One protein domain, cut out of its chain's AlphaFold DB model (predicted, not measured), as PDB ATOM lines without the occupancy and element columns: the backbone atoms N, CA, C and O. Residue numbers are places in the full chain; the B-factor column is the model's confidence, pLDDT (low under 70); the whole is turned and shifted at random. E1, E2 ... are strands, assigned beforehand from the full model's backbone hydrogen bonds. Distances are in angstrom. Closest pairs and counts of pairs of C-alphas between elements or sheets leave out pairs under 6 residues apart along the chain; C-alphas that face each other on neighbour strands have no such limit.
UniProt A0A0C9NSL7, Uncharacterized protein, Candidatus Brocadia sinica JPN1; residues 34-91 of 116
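AT A GLANCE: This is residues 34 to 91 of the 116 residues of an uncharacterized protein of Candidatus Brocadia sinica JPN1 (UniProt A0A0C9NSL7). A small slab of four strands, E1 to E4, makes one end, and a separate hairpin of short strands, E5 and E6, the other. The 58 printed residues hold six named strands, E1 to E6 along the chain, and no named helix. The mixed sheet runs E1, E2, E3, E4; E1 to E3 form a meander, each the antiparallel neighbour of the one before. The class is all strand, with 24 residues in strands; the whole is only just loose, close to compact, radius of gyration of the C-alphas 12.4 A, spans 35 by 27 by 19 A.

IN THESE COORDINATES: Find C-alpha 37 at (49.045, 69.579, 150.037), where E1, residues 37 to 41, begins, 12.5 A long. Next come E2, 48 to 53, 12.4 A; E3, 58 to 60; E4, 69 to 71; E5, 75 to 77; and E6, 80 to 83, ending at (61.409, 72.896, 126.697).

HOW THE PARTS SIT: Hairpin E1 and E2 has N 38 and O 52 at 2.9 A; hairpin E2 and E3, N 51 and O 59 at 2.8 A. E3 and E4 are parallel, N 60 and O 70 at 2.8 A. E4 and E5 meet only through their link. Hairpin E5 and E6 has N 77 and O 80 at 2.9 A.

THE WHOLE: The farthest C-alphas, Ser 36 and Gly 91, are 35.5 A apart. The printed part has no cut and no long link; residue 34 is under 70 in pLDDT.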
ATOM      1  N   ALA A  34      55.234  72.259 154.313       63.12
ATOM      2  CA  ALA A  34      55.795  71.666 153.094       63.12
ATOM      3  C   ALA A  34      55.125  70.332 152.695       63.12
ATOM      4  O   ALA A  34      54.911  70.046 151.515       63.12
ATOM      5  N   ASP A  35      54.772  69.541 153.705       70.31
ATOM      6  CA  ASP A  35      54.215  68.197 153.559       70.31
ATOM      7  C   ASP A  35      52.683  68.193 153.446       70.31
ATOM      8  O   ASP A  35      52.081  67.193 153.038       70.31
ATOM      9  N   SER A  36      52.038  69.325 153.731       73.75
ATOM     10  CA  SER A  36      50.600  69.524 153.551       73.75
ATOM     11  C   SER A  36      50.331  69.914 152.094       73.75
ATOM     12  O   SER A  36      51.076  70.691 151.502       73.75
ATOM     13  N   GLY A  37      49.320  69.323 151.454       79.12
ATOM     14  CA  GLY A  37      49.045  69.579 150.037       79.12
ATOM     15  C   GLY A  37      48.202  68.510 149.349       79.12
ATOM     16  O   GLY A  37      47.888  67.468 149.925       79.12
ATOM     17  N   PHE A  38      47.851  68.770 148.092       87.25
ATOM     18  CA  PHE A  38      47.154  67.829 147.219       87.25
ATOM     19  C   PHE A  38      48.162  67.116 146.309       87.25
ATOM     20  O   PHE A  38      49.018  67.756 145.702       87.25
ATOM     21  N   SER A  39      48.075  65.791 146.198       89.44
ATOM     22  CA  SER A  39      48.929  64.994 145.308       89.44
ATOM     23  C   SER A  39      48.119  64.038 144.454       89.44
ATOM     24  O   SER A  39      47.223  63.354 144.947       89.44
ATOM     25  N   ILE A  40      48.517  63.946 143.191       92.50
ATOM     26  CA  ILE A  40      48.137  62.887 142.267       92.50
ATOM     27  C   ILE A  40      49.330  61.938 142.186       92.50
ATOM     28  O   ILE A  40      50.408  62.329 141.730       92.50
ATOM     29  N   THR A  41      49.140  60.704 142.635       92.12
ATOM     30  CA  THR A  41      50.155  59.652 142.579       92.12
ATOM     31  C   THR A  41      49.668  58.483 141.735       92.12
ATOM     32  O   THR A  41      48.468  58.221 141.620       92.12
ATOM     33  N   GLU A  42      50.610  57.789 141.115       91.94
ATOM     34  CA  GLU A  42      50.364  56.499 140.493       91.94
ATOM     35  C   GLU A  42      50.100  55.470 141.604       91.94
ATOM     36  O   GLU A  42      50.758  55.468 142.641       91.94
ATOM     37  N   LYS A  43      49.078  54.629 141.429       88.62
ATOM     38  CA  LYS A  43      48.562  53.772 142.505       88.62
ATOM     39  C   LYS A  43      49.464  52.573 142.797       88.62
ATOM     40  O   LYS A  43      49.401  52.029 143.895       88.62
ATOM     41  N   THR A  44      50.208  52.091 141.806       89.69
ATOM     42  CA  THR A  44      50.962  50.835 141.909       89.69
ATOM     43  C   THR A  44      52.384  51.014 142.430       89.69
ATOM     44  O   THR A  44      52.899  50.104 143.074       89.69
ATOM     45  N   ASN A  45      53.004  52.169 142.190       88.88
ATOM     46  CA  ASN A  45      54.379  52.469 142.574       88.88
ATOM     47  C   ASN A  45      54.524  53.755 143.404       88.88
ATOM     48  O   ASN A  45      55.654  54.167 143.660       88.88
ATOM     49  N   ASP A  46      53.412  54.389 143.791       86.62
ATOM     50  CA  ASP A  46      53.358  55.642 144.558       86.62
ATOM     51  C   ASP A  46      54.165  56.803 143.932       86.62
ATOM     52  O   ASP A  46      54.496  57.787 144.599       86.62
ATOM     53  N   SER A  47      54.458  56.731 142.629       91.62
ATOM     54  CA  SER A  47      55.172  57.789 141.917       91.62
ATOM     55  C   SER A  47      54.321  59.052 141.836       91.62
ATOM     56  O   SER A  47      53.122  59.004 141.548       91.62
ATOM     57  N   THR A  48      54.938  60.209 142.067       94.50
ATOM     58  CA  THR A  48      54.237  61.493 142.005       94.50
ATOM     59  C   THR A  48      54.049  61.933 140.559       94.50
ATOM     60  O   THR A  48      55.014  62.199 139.850       94.50
ATOM     61  N   ILE A  49      52.791  62.069 140.140       95.56
ATOM     62  CA  ILE A  49      52.422  62.626 138.833       95.56
ATOM     63  C   ILE A  49      52.360  64.151 138.936       95.56
ATOM     64  O   ILE A  49      52.967  64.858 138.134       95.56
ATOM     65  N   ALA A  50      51.646  64.658 139.942       96.00
ATOM     66  CA  ALA A  50      51.551  66.082 140.229       96.00
ATOM     67  C   ALA A  50      51.379  66.320 141.731       96.00
ATOM     68  O   ALA A  50      50.652  65.588 142.407       96.00
ATOM     69  N   ARG A  51      52.008  67.369 142.253       93.88
ATOM     70  CA  ARG A  51      51.955  67.762 143.661       93.88
ATOM     71  C   ARG A  51      51.721  69.262 143.767       93.88
ATOM     72  O   ARG A  51      52.466  70.045 143.195       93.88
ATOM     73  N   PHE A  52      50.721  69.648 144.545       92.56
ATOM     74  CA  PHE A  52      50.404  71.025 144.907       92.56
ATOM     75  C   PHE A  52      50.632  71.163 146.408       92.56
ATOM     76  O   PHE A  52      49.890  70.586 147.205       92.56
ATOM     77  N   ARG A  53      51.694  71.861 146.796       90.31
ATOM     78  CA  ARG A  53      52.116  71.986 148.193       90.31
ATOM     79  C   ARG A  53      51.458  73.180 148.870       90.31
ATOM     80  O   ARG A  53      51.126  74.171 148.220       90.31
ATOM     81  N   GLY A  54      51.309  73.090 150.188       85.38
ATOM     82  CA  GLY A  54      50.762  74.146 151.037       85.38
ATOM     83  C   GLY A  54      51.615  75.414 151.042       85.38
ATOM     84  O   GLY A  54      51.075  76.501 151.207       85.38
ATOM     85  N   ASP A  55      52.917  75.288 150.754       87.88
ATOM     86  CA  ASP A  55      53.859  76.406 150.588       87.88
ATOM     87  C   ASP A  55      53.763  77.111 149.215       87.88
ATOM     88  O   ASP A  55      54.569  77.991 148.906       87.88
ATOM     89  N   GLY A  56      52.781  76.742 148.383       90.19
ATOM     90  CA  GLY A  56      52.503  77.373 147.090       90.19
ATOM     91  C   GLY A  56      53.317  76.829 145.915       90.19
ATOM     92  O   GLY A  56      53.187  77.344 144.804       90.19
ATOM     93  N   LYS A  57      54.140  75.794 146.122       94.88
ATOM     94  CA  LYS A  57      54.900  75.155 145.040       94.88
ATOM     95  C   LYS A  57      54.095  74.074 144.320       94.88
ATOM     96  O   LYS A  57      53.337  73.321 144.938       94.88
ATOM     97  N   VAL A  58      54.329  73.942 143.016       96.31
ATOM     98  CA  VAL A  58      53.749  72.900 142.162       96.31
ATOM     99  C   VAL A  58      54.861  72.060 141.536       96.31
ATOM    100  O   VAL A  58      55.727  72.583 140.840       96.31
ATOM    101  N   GLY A  59      54.828  70.753 141.782       97.00
ATOM    102  CA  GLY A  59      55.705  69.764 141.156       97.00
ATOM    103  C   GLY A  59      54.946  68.926 140.128       97.00
ATOM    104  O   GLY A  59      53.847  68.456 140.420       97.00
ATOM    105  N   ILE A  60      55.522  68.709 138.945       97.19
ATOM    106  CA  ILE A  60      55.044  67.749 137.938       97.19
ATOM    107  C   ILE A  60      56.129  66.690 137.745       97.19
ATOM    108  O   ILE A  60      57.266  67.023 137.415       97.19
ATOM    109  N   GLY A  61      55.795  65.422 137.987       96.50
ATOM    110  CA  GLY A  61      56.768  64.322 137.993       96.50
ATOM    111  C   GLY A  61      57.725  64.322 139.195       96.50
ATOM    112  O   GLY A  61      58.666  63.535 139.219       96.50
ATOM    113  N   THR A  62      57.511  65.197 140.185       95.62
ATOM    114  CA  THR A  62      58.344  65.319 141.392       95.62
ATOM    115  C   THR A  62      57.501  65.613 142.633       95.62
ATOM    116  O   THR A  62      56.542  66.386 142.574       95.62
ATOM    117  N   ALA A  63      57.855  64.988 143.759       94.25
ATOM    118  CA  ALA A  63      57.240  65.233 145.069       94.25
ATOM    119  C   ALA A  63      57.828  66.468 145.777       94.25
ATOM    120  O   ALA A  63      57.132  67.125 146.558       94.25
ATOM    121  N   ASP A  64      59.078  66.808 145.444       94.00
ATOM    122  CA  ASP A  64      59.903  67.801 146.131       94.00
ATOM    123  C   ASP A  64      60.351  68.903 145.154       94.00
ATOM    124  O   ASP A  64      61.506  68.934 144.720       94.00
ATOM    125  N   PRO A  65      59.439  69.810 144.759       96.38
ATOM    126  CA  PRO A  65      59.755  70.888 143.834       96.38
ATOM    127  C   PRO A  65      60.759  71.883 144.441       96.38
ATOM    128  O   PRO A  65      60.550  72.464 145.518       96.38
ATOM    129  N   ASN A  66      61.839  72.145 143.704       96.06
ATOM    130  CA  ASN A  66      62.874  73.103 144.102       96.06
ATOM    131  C   ASN A  66      62.526  74.549 143.713       96.06
ATOM    132  O   ASN A  66      63.016  75.490 144.337       96.06
ATOM    133  N   ALA A  67      61.625  74.729 142.747       96.81
ATOM    134  CA  ALA A  67      61.105  76.017 142.295       96.81
ATOM    135  C   ALA A  67      59.585  76.121 142.522       96.81
ATOM    136  O   ALA A  67      58.932  75.145 142.886       96.81
ATOM    137  N   THR A  68      59.009  77.310 142.310       96.62
ATOM    138  CA  THR A  68      57.549  77.523 142.398       96.62
ATOM    139  C   THR A  68      56.779  76.615 141.439       96.62
ATOM    140  O   THR A  68      55.723  76.101 141.793       96.62
ATOM    141  N   LEU A  69      57.334  76.385 140.249       97.19
ATOM    142  CA  LEU A  69      56.917  75.344 139.321       97.19
ATOM    143  C   LEU A  69      58.159  74.527 138.958       97.19
ATOM    144  O   LEU A  69      59.093  75.077 138.378       97.19
ATOM    145  N   ASP A  70      58.168  73.246 139.311       97.38
ATOM    146  CA  ASP A  70      59.247  72.307 138.988       97.38
ATOM    147  C   ASP A  70      58.668  71.147 138.167       97.38
ATOM    148  O   ASP A  70      57.735  70.469 138.602       97.38
ATOM    149  N   VAL A  71      59.178  70.956 136.951       96.88
ATOM    150  CA  VAL A  71      58.689  69.948 136.003       96.88
ATOM    151  C   VAL A  71      59.839  69.016 135.661       96.88
ATOM    152  O   VAL A  71      60.794  69.417 135.001       96.88
ATOM    153  N   TRP A  72      59.731  67.756 136.074       96.19
ATOM    154  CA  TRP A  72      60.683  66.705 135.718       96.19
ATOM    155  C   TRP A  72      60.217  66.013 134.436       96.19
ATOM    156  O   TRP A  72      59.659  64.915 134.458       96.19
ATOM    157  N   GLY A  73      60.368  66.715 133.313       95.62
ATOM    158  CA  GLY A  73      59.900  66.257 132.009       95.62
ATOM    159  C   GLY A  73      59.968  67.332 130.928       95.62
ATOM    160  O   GLY A  73      60.490  68.429 131.122       95.62
ATOM    161  N   ASN A  74      59.406  67.018 129.761       95.81
ATOM    162  CA  ASN A  74      59.212  67.980 128.679       95.81
ATOM    163  C   ASN A  74      58.040  68.921 128.988       95.81
ATOM    164  O   ASN A  74      57.004  68.490 129.494       95.81
ATOM    165  N   ILE A  75      58.161  70.186 128.582       96.69
ATOM    166  CA  ILE A  75      57.051  71.144 128.590       96.69
ATOM    167  C   ILE A  75      56.624  71.371 127.147       96.69
ATOM    168  O   ILE A  75      57.443  71.739 126.300       96.69
ATOM    169  N   GLY A  76      55.335  71.172 126.873       95.06
ATOM    170  CA  GLY A  76      54.749  71.439 125.568       95.06
ATOM    171  C   GLY A  76      53.469  72.263 125.648       95.06
ATOM    172  O   GLY A  76      52.691  72.131 126.590       95.06
ATOM    173  N   ILE A  77      53.249  73.100 124.638       94.00
ATOM    174  CA  ILE A  77      52.040  73.913 124.464       94.00
ATOM    175  C   ILE A  77      51.330  73.381 123.220       94.00
ATOM    176  O   ILE A  77      51.937  73.303 122.155       94.00
ATOM    177  N   ASN A  78      50.059  72.987 123.340       94.75
ATOM    178  CA  ASN A  78      49.282  72.407 122.232       94.75
ATOM    179  C   ASN A  78      49.986  71.218 121.538       94.75
ATOM    180  O   ASN A  78      49.902  71.056 120.326       94.75
ATOM    181  N   GLY A  79      50.717  70.402 122.308       91.44
ATOM    182  CA  GLY A  79      51.481  69.256 121.796       91.44
ATOM    183  C   GLY A  79      52.851  69.599 121.194       91.44
ATOM    184  O   GLY A  79      53.591  68.689 120.832       91.44
ATOM    185  N   ILE A  80      53.225  70.878 121.121       92.00
ATOM    186  CA  ILE A  80      54.534  71.324 120.631       92.00
ATOM    187  C   ILE A  80      55.489  71.427 121.816       92.00
ATOM    188  O   ILE A  80      55.254  72.228 122.719       92.00
ATOM    189  N   SER A  81      56.568  70.641 121.818       93.81
ATOM    190  CA  SER A  81      57.617  70.741 122.842       93.81
ATOM    191  C   SER A  81      58.309  72.101 122.741       93.81
ATOM    192  O   SER A  81      58.835  72.445 121.688       93.81
ATOM    193  N   ILE A  82      58.338  72.854 123.840       95.06
ATOM    194  CA  ILE A  82      59.026  74.152 123.939       95.06
ATOM    195  C   ILE A  82      60.276  74.069 124.817       95.06
ATOM    196  O   ILE A  82      61.247  74.780 124.568       95.06
ATOM    197  N   ILE A  83      60.274  73.174 125.811       95.81
ATOM    198  CA  ILE A  83      61.409  72.896 126.697       95.81
ATOM    199  C   ILE A  83      61.567  71.378 126.790       95.81
ATOM    200  O   ILE A  83      60.596  70.665 127.055       95.81
ATOM    201  N   ASN A  84      62.770  70.870 126.527       95.19
ATOM    202  CA  ASN A  84      63.062  69.439 126.647       95.19
ATOM    203  C   ASN A  84      63.343  69.034 128.110       95.19
ATOM    204  O   ASN A  84      63.505  69.885 128.977       95.19
ATOM    205  N   ASN A  85      63.453  67.731 128.387       93.75
ATOM    206  CA  ASN A  85      63.739  67.219 129.737       93.75
ATOM    207  C   ASN A  85      65.108  67.656 130.312       93.75
ATOM    208  O   ASN A  85      65.356  67.509 131.502       93.75
ATOM    209  N   SER A  86      66.000  68.201 129.482       95.25
ATOM    210  CA  SER A  86      67.272  68.787 129.923       95.25
ATOM    211  C   SER A  86      67.151  70.282 130.254       95.25
ATOM    212  O   SER A  86      68.163  70.932 130.508       95.25
ATOM    213  N   GLY A  87      65.943  70.854 130.198       93.94
ATOM    214  CA  GLY A  87      65.691  72.276 130.438       93.94
ATOM    215  C   GLY A  87      66.077  73.199 129.276       93.94
ATOM    216  O   GLY A  87      66.090  74.416 129.442       93.94
ATOM    217  N   GLN A  88      66.400  72.658 128.098       94.50
ATOM    218  CA  GLN A  88      66.791  73.461 126.938       94.50
ATOM    219  C   GLN A  88      65.571  73.905 126.139       94.50
ATOM    220  O   GLN A  88      64.622  73.140 125.949       94.50
ATOM    221  N   TRP A  89      65.641  75.122 125.607       93.06
ATOM    222  CA  TRP A  89      64.633  75.646 124.700       93.06
ATOM    223  C   TRP A  89      64.706  74.943 123.338       93.06
ATOM    224  O   TRP A  89      65.780  74.855 122.743       93.06
ATOM    225  N   VAL A  90      63.573  74.430 122.858       93.19
ATOM    226  CA  VAL A  90      63.458  73.674 121.592       93.19
ATOM    227  C   VAL A  90      62.324  74.186 120.688       93.19
ATOM    228  O   VAL A  90      61.936  73.506 119.742       93.19
ATOM    229  N   GLY A  91      61.778  75.371 120.988       89.69
ATOM    230  CA  GLY A  91      60.752  76.036 120.178       89.69
ATOM    231  C   GLY A  91      61.299  76.760 118.935       89.69
ATOM    232  O   GLY A  91      62.465  76.623 118.572       89.69
TER     233      GLY A  91